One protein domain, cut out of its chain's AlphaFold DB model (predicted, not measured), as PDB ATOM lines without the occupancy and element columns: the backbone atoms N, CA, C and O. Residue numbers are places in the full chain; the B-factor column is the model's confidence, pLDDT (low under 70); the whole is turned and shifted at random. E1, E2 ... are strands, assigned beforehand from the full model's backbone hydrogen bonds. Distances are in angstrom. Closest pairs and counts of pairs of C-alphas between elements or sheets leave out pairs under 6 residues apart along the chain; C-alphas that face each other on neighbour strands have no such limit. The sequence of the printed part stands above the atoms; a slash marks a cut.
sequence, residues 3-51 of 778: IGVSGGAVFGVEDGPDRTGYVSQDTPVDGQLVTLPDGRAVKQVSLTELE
ATOM      1  N   ILE A   3     -36.204-104.985  46.221       95.56
ATOM      2  CA  ILE A   3     -36.022-104.862  44.779       95.56
ATOM      3  C   ILE A   3     -36.914-105.890  44.087       95.56
ATOM      4  O   ILE A   3     -36.933-107.060  44.475       95.56
ATOM      5  N   GLY A   4     -37.634-105.442  43.066       94.56
ATOM      6  CA  GLY A   4     -38.400-106.270  42.146       94.56
ATOM      7  C   GLY A   4     -37.731-106.316  40.776       94.56
ATOM      8  O   GLY A   4     -37.148-105.326  40.323       94.56
ATOM      9  N   VAL A   5     -37.819-107.473  40.122       92.88
ATOM     10  CA  VAL A   5     -37.333-107.690  38.756       92.88
ATOM     11  C   VAL A   5     -38.464-108.228  37.890       92.88
ATOM     12  O   VAL A   5     -39.169-109.152  38.291       92.88
ATOM     13  N   SER A   6     -38.600-107.682  36.684       88.75
ATOM     14  CA  SER A   6     -39.439-108.246  35.624       88.75
ATOM     15  C   SER A   6     -38.735-108.069  34.279       88.75
ATOM     16  O   SER A   6     -38.552-106.943  33.805       88.75
ATOM     17  N   GLY A   7     -38.251-109.168  33.690       84.50
ATOM     18  CA  GLY A   7     -37.426-109.122  32.481       84.50
ATOM     19  C   GLY A   7     -36.176-108.246  32.659       84.50
ATOM     20  O   GLY A   7     -35.350-108.480  33.538       84.50
ATOM     21  N   GLY A   8     -35.997-107.229  31.813       82.00
ATOM     22  CA  GLY A   8     -34.878-106.281  31.929       82.00
ATOM     23  C   GLY A   8     -35.062-105.189  32.993       82.00
ATOM     24  O   GLY A   8     -34.100-104.492  33.313       82.00
ATOM     25  N   ALA A   9     -36.273-105.012  33.531       88.50
ATOM     26  CA  ALA A   9     -36.587-103.927  34.455       88.50
ATOM     27  C   ALA A   9     -36.255-104.301  35.904       88.50
ATOM     28  O   ALA A   9     -36.631-105.370  36.386       88.50
ATOM     29  N   VAL A  10     -35.595-103.379  36.608       93.00
ATOM     30  CA  VAL A  10     -35.241-103.473  38.030       93.00
ATOM     31  C   VAL A  10     -35.759-102.222  38.731       93.00
ATOM     32  O   VAL A  10     -35.517-101.111  38.260       93.00
ATOM     33  N   PHE A  11     -36.483-102.384  39.835       94.38
ATOM     34  CA  PHE A  11     -37.138-101.269  40.524       94.38
ATOM     35  C   PHE A  11     -37.301-101.530  42.023       94.38
ATOM     36  O   PHE A  11     -37.262-102.669  42.485       94.38
ATOM     37  N   GLY A  12     -37.488-100.455  42.791       94.62
ATOM     38  CA  GLY A  12     -37.847-100.541  44.205       94.62
ATOM     39  C   GLY A  12     -39.285-101.006  44.406       94.62
ATOM     40  O   GLY A  12     -40.167-100.637  43.630       94.62
ATOM     41  N   VAL A  13     -39.508-101.798  45.452       95.06
ATOM     42  CA  VAL A  13     -40.832-102.297  45.840       95.06
ATOM     43  C   VAL A  13     -41.095-101.923  47.295       95.06
ATOM     44  O   VAL A  13     -40.328-102.302  48.179       95.06
ATOM     45  N   GLU A  14     -42.170-101.179  47.537       94.00
ATOM     46  CA  GLU A  14     -42.710-100.928  48.877       94.00
ATOM     47  C   GLU A  14     -43.706-102.039  49.251       94.00
ATOM     48  O   GLU A  14     -44.352-102.623  48.380       94.00
ATOM     49  N   ASP A  15     -43.837-102.345  50.541       90.19
ATOM     50  CA  ASP A  15     -44.714-103.425  51.000       90.19
ATOM     51  C   ASP A  15     -46.189-103.042  50.865       90.19
ATOM     52  O   ASP A  15     -46.623-101.992  51.342       90.19
ATOM     53  N   GLY A  16     -46.957-103.913  50.212       85.62
ATOM     54  CA  GLY A  16     -48.403-103.810  50.084       85.62
ATOM     55  C   GLY A  16     -49.143-104.876  50.900       85.62
ATOM     56  O   GLY A  16     -48.539-105.811  51.435       85.62
ATOM     57  N   PRO A  17     -50.477-104.758  51.010       81.00
ATOM     58  CA  PRO A  17     -51.314-105.750  51.672       81.00
ATOM     59  C   PRO A  17     -51.331-107.064  50.885       81.00
ATOM     60  O   PRO A  17     -51.043-107.090  49.689       81.00
ATOM     61  N   ASP A  18     -51.703-108.159  51.544       73.69
ATOM     62  CA  ASP A  18     -51.979-109.454  50.903       73.69
ATOM     63  C   ASP A  18     -50.868-109.956  49.951       73.69
ATOM     64  O   ASP A  18     -51.154-110.494  48.887       73.69
ATOM     65  N   ARG A  19     -49.588-109.778  50.325       75.81
ATOM     66  CA  ARG A  19     -48.397-110.112  49.504       75.81
ATOM     67  C   ARG A  19     -48.319-109.391  48.154       75.81
ATOM     68  O   ARG A  19     -47.692-109.882  47.213       75.81
ATOM     69  N   THR A  20     -48.936-108.228  48.050       85.69
ATOM     70  CA  THR A  20     -48.682-107.316  46.938       85.69
ATOM     71  C   THR A  20     -47.517-106.389  47.270       85.69
ATOM     72  O   THR A  20     -47.104-106.262  48.423       85.69
ATOM     73  N   GLY A  21     -46.963-105.757  46.244       90.81
ATOM     74  CA  GLY A  21     -46.009-104.666  46.382       90.81
ATOM     75  C   GLY A  21     -46.541-103.403  45.726       90.81
ATOM     76  O   GLY A  21     -47.309-103.475  44.764       90.81
ATOM     77  N   TYR A  22     -46.112-102.248  46.218       94.69
ATOM     78  CA  TYR A  22     -46.331-100.968  45.560       94.69
ATOM     79  C   TYR A  22     -45.077-100.553  44.794       94.69
ATOM     80  O   TYR A  22     -43.965-100.580  45.322       94.69
ATOM     81  N   VAL A  23     -45.266-100.165  43.536       94.88
ATOM     82  CA  VAL A  23     -44.209 -99.679  42.643       94.88
ATOM     83  C   VAL A  23     -44.630 -98.358  42.007       94.88
ATOM     84  O   VAL A  23     -45.811 -97.999  42.005       94.88
ATOM     85  N   SER A  24     -43.666 -97.624  41.449       93.19
ATOM     86  CA  SER A  24     -43.960 -96.383  40.728       93.19
ATOM     87  C   SER A  24     -44.978 -96.620  39.606       93.19
ATOM     88  O   SER A  24     -44.970 -97.655  38.938       93.19
ATOM     89  N   GLN A  25     -45.844 -95.638  39.361       93.06
ATOM     90  CA  GLN A  25     -46.831 -95.691  38.281       93.06
ATOM     91  C   GLN A  25     -46.187 -95.920  36.899       93.06
ATOM     92  O   GLN A  25     -46.773 -96.597  36.051       93.06
ATOM     93  N   ASP A  26     -44.966 -95.424  36.698       90.88
ATOM     94  CA  ASP A  26     -44.234 -95.534  35.431       90.88
ATOM     95  C   ASP A  26     -43.479 -96.863  35.271       90.88
ATOM     96  O   ASP A  26     -42.903 -97.130  34.217       90.88
ATOM     97  N   THR A  27     -43.478 -97.725  36.295       91.06
ATOM     98  CA  THR A  27     -42.812 -99.028  36.219       91.06
ATOM     99  C   THR A  27     -43.468 -99.883  35.121       91.06
ATOM    100  O   THR A  27     -44.701 -99.989  35.091       91.06
ATOM    101  N   PRO A  28     -42.685-100.503  34.212       88.44
ATOM    102  CA  PRO A  28     -43.190-101.250  33.059       88.44
ATOM    103  C   PRO A  28     -43.641-102.666  33.454       88.44
ATOM    104  O   PRO A  28     -43.156-103.665  32.933       88.44
ATOM    105  N   VAL A  29     -44.555-102.738  34.416       87.44
ATOM    106  CA  VAL A  29     -45.202-103.964  34.883       87.44
ATOM    107  C   VAL A  29     -46.708-103.757  34.920       87.44
ATOM    108  O   VAL A  29     -47.191-102.628  35.115       87.44
ATOM    109  N   ASP A  30     -47.431-104.854  34.727       83.75
ATOM    110  CA  ASP A  30     -48.873-104.892  34.912       83.75
ATOM    111  C   ASP A  30     -49.196-104.789  36.405       83.75
ATOM    112  O   ASP A  30     -48.484-105.317  37.258       83.75
ATOM    113  N   GLY A  31     -50.247-104.046  36.731       84.19
ATOM    114  CA  GLY A  31     -50.642-103.792  38.109       84.19
ATOM    115  C   GLY A  31     -51.843-102.869  38.188       84.19
ATOM    116  O   GLY A  31     -52.146-102.121  37.254       84.19
ATOM    117  N   GLN A  32     -52.532-102.908  39.322       85.75
ATOM    118  CA  GLN A  32     -53.676-102.046  39.572       85.75
ATOM    119  C   GLN A  32     -53.195-100.665  40.021       85.75
ATOM    120  O   GLN A  32     -52.445-100.551  40.988       85.75
ATOM    121  N   LEU A  33     -53.641 -99.603  39.351       91.00
ATOM    122  CA  LEU A  33     -53.399 -98.242  39.828       91.00
ATOM    123  C   LEU A  33     -54.219 -97.981  41.091       91.00
ATOM    124  O   LEU A  33     -55.443 -98.126  41.084       91.00
ATOM    125  N   VAL A  34     -53.536 -97.582  42.160       90.44
ATOM    126  CA  VAL A  34     -54.132 -97.255  43.455       90.44
ATOM    127  C   VAL A  34     -53.539 -95.957  43.991       90.44
ATOM    128  O   VAL A  34     -52.381 -95.627  43.733       90.44
ATOM    129  N   THR A  35     -54.341 -95.221  44.752       93.44
ATOM    130  CA  THR A  35     -53.884 -94.026  45.466       93.44
ATOM    131  C   THR A  35     -53.691 -94.390  46.929       93.44
ATOM    132  O   THR A  35     -54.636 -94.826  47.587       93.44
ATOM    133  N   LEU A  36     -52.468 -94.235  47.430       92.69
ATOM    134  CA  LEU A  36     -52.136 -94.495  48.828       92.69
ATOM    135  C   LEU A  36     -52.727 -93.408  49.751       92.69
ATOM    136  O   LEU A  36     -53.048 -92.312  49.284       92.69
ATOM    137  N   PRO A  37     -52.840 -93.658  51.073       91.69
ATOM    138  CA  PRO A  37     -53.343 -92.667  52.033       91.69
ATOM    139  C   PRO A  37     -52.557 -91.346  52.063       91.69
ATOM    140  O   PRO A  37     -53.098 -90.319  52.462       91.69
ATOM    141  N   ASP A  38     -51.291 -91.366  51.636       92.94
ATOM    142  CA  ASP A  38     -50.418 -90.191  51.516       92.94
ATOM    143  C   ASP A  38     -50.638 -89.382  50.216       92.94
ATOM    144  O   ASP A  38     -49.984 -88.362  50.001       92.94
ATOM    145  N   GLY A  39     -51.566 -89.815  49.353       92.31
ATOM    146  CA  GLY A  39     -51.911 -89.170  48.087       92.31
ATOM    147  C   GLY A  39     -51.048 -89.583  46.891       92.31
ATOM    148  O   GLY A  39     -51.321 -89.126  45.779       92.31
ATOM    149  N   ARG A  40     -50.033 -90.445  47.066       94.19
ATOM    150  CA  ARG A  40     -49.224 -90.953  45.948       94.19
ATOM    151  C   ARG A  40     -50.030 -91.933  45.095       94.19
ATOM    152  O   ARG A  40     -50.647 -92.861  45.615       94.19
ATOM    153  N   ALA A  41     -49.982 -91.751  43.776       94.44
ATOM    154  CA  ALA A  41     -50.474 -92.731  42.813       94.44
ATOM    155  C   ALA A  41     -49.379 -93.771  42.540       94.44
ATOM    156  O   ALA A  41     -48.278 -93.425  42.109       94.44
ATOM    157  N   VAL A  42     -49.678 -95.039  42.807       95.25
ATOM    158  CA  VAL A  42     -48.749 -96.167  42.652       95.25
ATOM    159  C   VAL A  42     -49.427 -97.306  41.898       95.25
ATOM    160  O   VAL A  42     -50.655 -97.369  41.802       95.25
ATOM    161  N   LYS A  43     -48.633 -98.231  41.361       93.94
ATOM    162  CA  LYS A  43     -49.130 -99.524  40.881       93.94
ATOM    163  C   LYS A  43     -48.997-100.557  41.994       93.94
ATOM    164  O   LYS A  43     -47.907-100.751  42.524       93.94
ATOM    165  N   GLN A  44     -50.092-101.227  42.323       91.56
ATOM    166  CA  GLN A  44     -50.107-102.419  43.162       91.56
ATOM    167  C   GLN A  44     -49.907-103.650  42.275       91.56
ATOM    168  O   GLN A  44     -50.679-103.877  41.342       91.56
ATOM    169  N   VAL A  45     -48.866-104.430  42.559       89.69
ATOM    170  CA  VAL A  45     -48.450-105.594  41.764       89.69
ATOM    171  C   VAL A  45     -48.430-106.849  42.624       89.69
ATOM    172  O   VAL A  45     -48.097-106.786  43.810       89.69
ATOM    173  N   SER A  46     -48.760-108.000  42.039       87.06
ATOM    174  CA  SER A  46     -48.558-109.277  42.720       87.06
ATOM    175  C   SER A  46     -47.067-109.598  42.775       87.06
ATOM    176  O   SER A  46     -46.390-109.608  41.745       87.06
ATOM    177  N   LEU A  47     -46.534-109.888  43.965       88.19
ATOM    178  CA  LEU A  47     -45.114-110.223  44.101       88.19
ATOM    179  C   LEU A  47     -44.758-111.557  43.426       88.19
ATOM    180  O   LEU A  47     -43.612-111.739  43.029       88.19
ATOM    181  N   THR A  48     -45.720-112.472  43.261       87.31
ATOM    182  CA  THR A  48     -45.514-113.762  42.579       87.31
ATOM    183  C   THR A  48     -45.461-113.660  41.060       87.31
ATOM    184  O   THR A  48     -45.012-114.604  40.415       87.31
ATOM    185  N   GLU A  49     -45.912-112.541  40.486       87.00
ATOM    186  CA  GLU A  49     -45.835-112.268  39.044       87.00
ATOM    187  C   GLU A  49     -44.494-111.669  38.626       87.00
ATOM    188  O   GLU A  49     -44.153-111.674  37.442       87.00
ATOM    189  N   LEU A  50     -43.716-111.181  39.592       89.81
ATOM    190  CA  LEU A  50     -42.360-110.718  39.358       89.81
ATOM    191  C   LEU A  50     -41.420-111.916  39.178       89.81
ATOM    192  O   LEU A  50     -41.562-112.946  39.832       89.81
ATOM    193  N   GLU A  51     -40.412-111.759  38.322       90.75
ATOM    194  CA  GLU A  51     -39.374-112.776  38.129       90.75
ATOM    195  C   GLU A  51     -38.611-113.035  39.434       90.75
ATOM    196  O   GLU A  51     -38.216-114.161  39.739       90.75
TER     197      GLU A  51
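This is residues 3 to 51 of the 778 residues of an uncharacterized protein of Actinosynnema sp. ALI-1.44 (UniProt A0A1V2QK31). A three-stranded sheet, E3, E5 and E4, makes the body of this small domain from its middle to one end, and a separate strand hairpin, E1 and E2, makes the other end. After E2 the chain runs on to E3, where residues 14 to 15 pair with the sheet's edge, and after E5 the last printed residues, 47 to 51, run back toward the E1 and E2 hairpin. The printed part has 49 residues with no named helix and five named strands, E1 to E5 in order along the chain; the larger sheet has the order E3 - E5 - E4 and the smaller one E1 - E2, both antiparallel. The class is all strand, though under half of the residues, 23 of 49, are in named elements. The whole is compact, with a radius of gyration of the C-alphas of 9.9 A, and spans 30 by 22 by 16 A.

Start in the larger sheet at its inner strand E5, residues 41 to 46. On one side of it find E3, residues 20 to 24, antiparallel at 140 degrees; C-alphas 22 and 44 face each other at 4.7 A, and N 23 and O 43 are within hydrogen-bond range at 2.9 A. On the other side find E4, residues 32 to 35, also antiparallel at 140 degrees; N 44 and O 32 are 2.8 A apart, within hydrogen-bond range. E4 and E5 form a hairpin, while E3 and E4 are apart. Outside the named strands, look at residues 14 to 15, which pair antiparallel with residues 21 to 22 of E3. Then turn to E1, residues 3 to 6, and E2, residues 9 to 12, a hairpin of antiparallel neighbours at 155 degrees, with N 4 and O 11 within hydrogen-bond range at 2.9 A. The closest C-alphas of E2 and E3 are those of Gly 12 and Val 23, 6.6 A apart. E1 is apart from E3, E4 and E5, and E2 is apart from E4 and E5.

Find C-alpha 41 at (-50.474, -92.731, 42.813); from there E5, the longest strand, runs 16.7 A to C-alpha 46 at (-48.558, -109.277, 42.720). E3, from Thr 20 to Ser 24, is 13.4 A long, and E4, from Gln 32 to Thr 35, is 10.0 A. For the hairpin of E1 and E2 go to C-alpha 3 at (-36.022, -104.862, 44.779), where E1 begins and runs 10.3 A to Ser 6; E2 covers 10.4 A from Ala 9 to Gly 12.

The two C-alphas farthest apart are those of Gly 8 and Pro 37, at 30.5 A. The printed part has no cut, and none of its links is long: E1 to E2 and E4 to E5 are tight, E2 to E3 and E3 to E4 short. The mean pLDDT of the printed part is 89.8, and no printed residue is under 70.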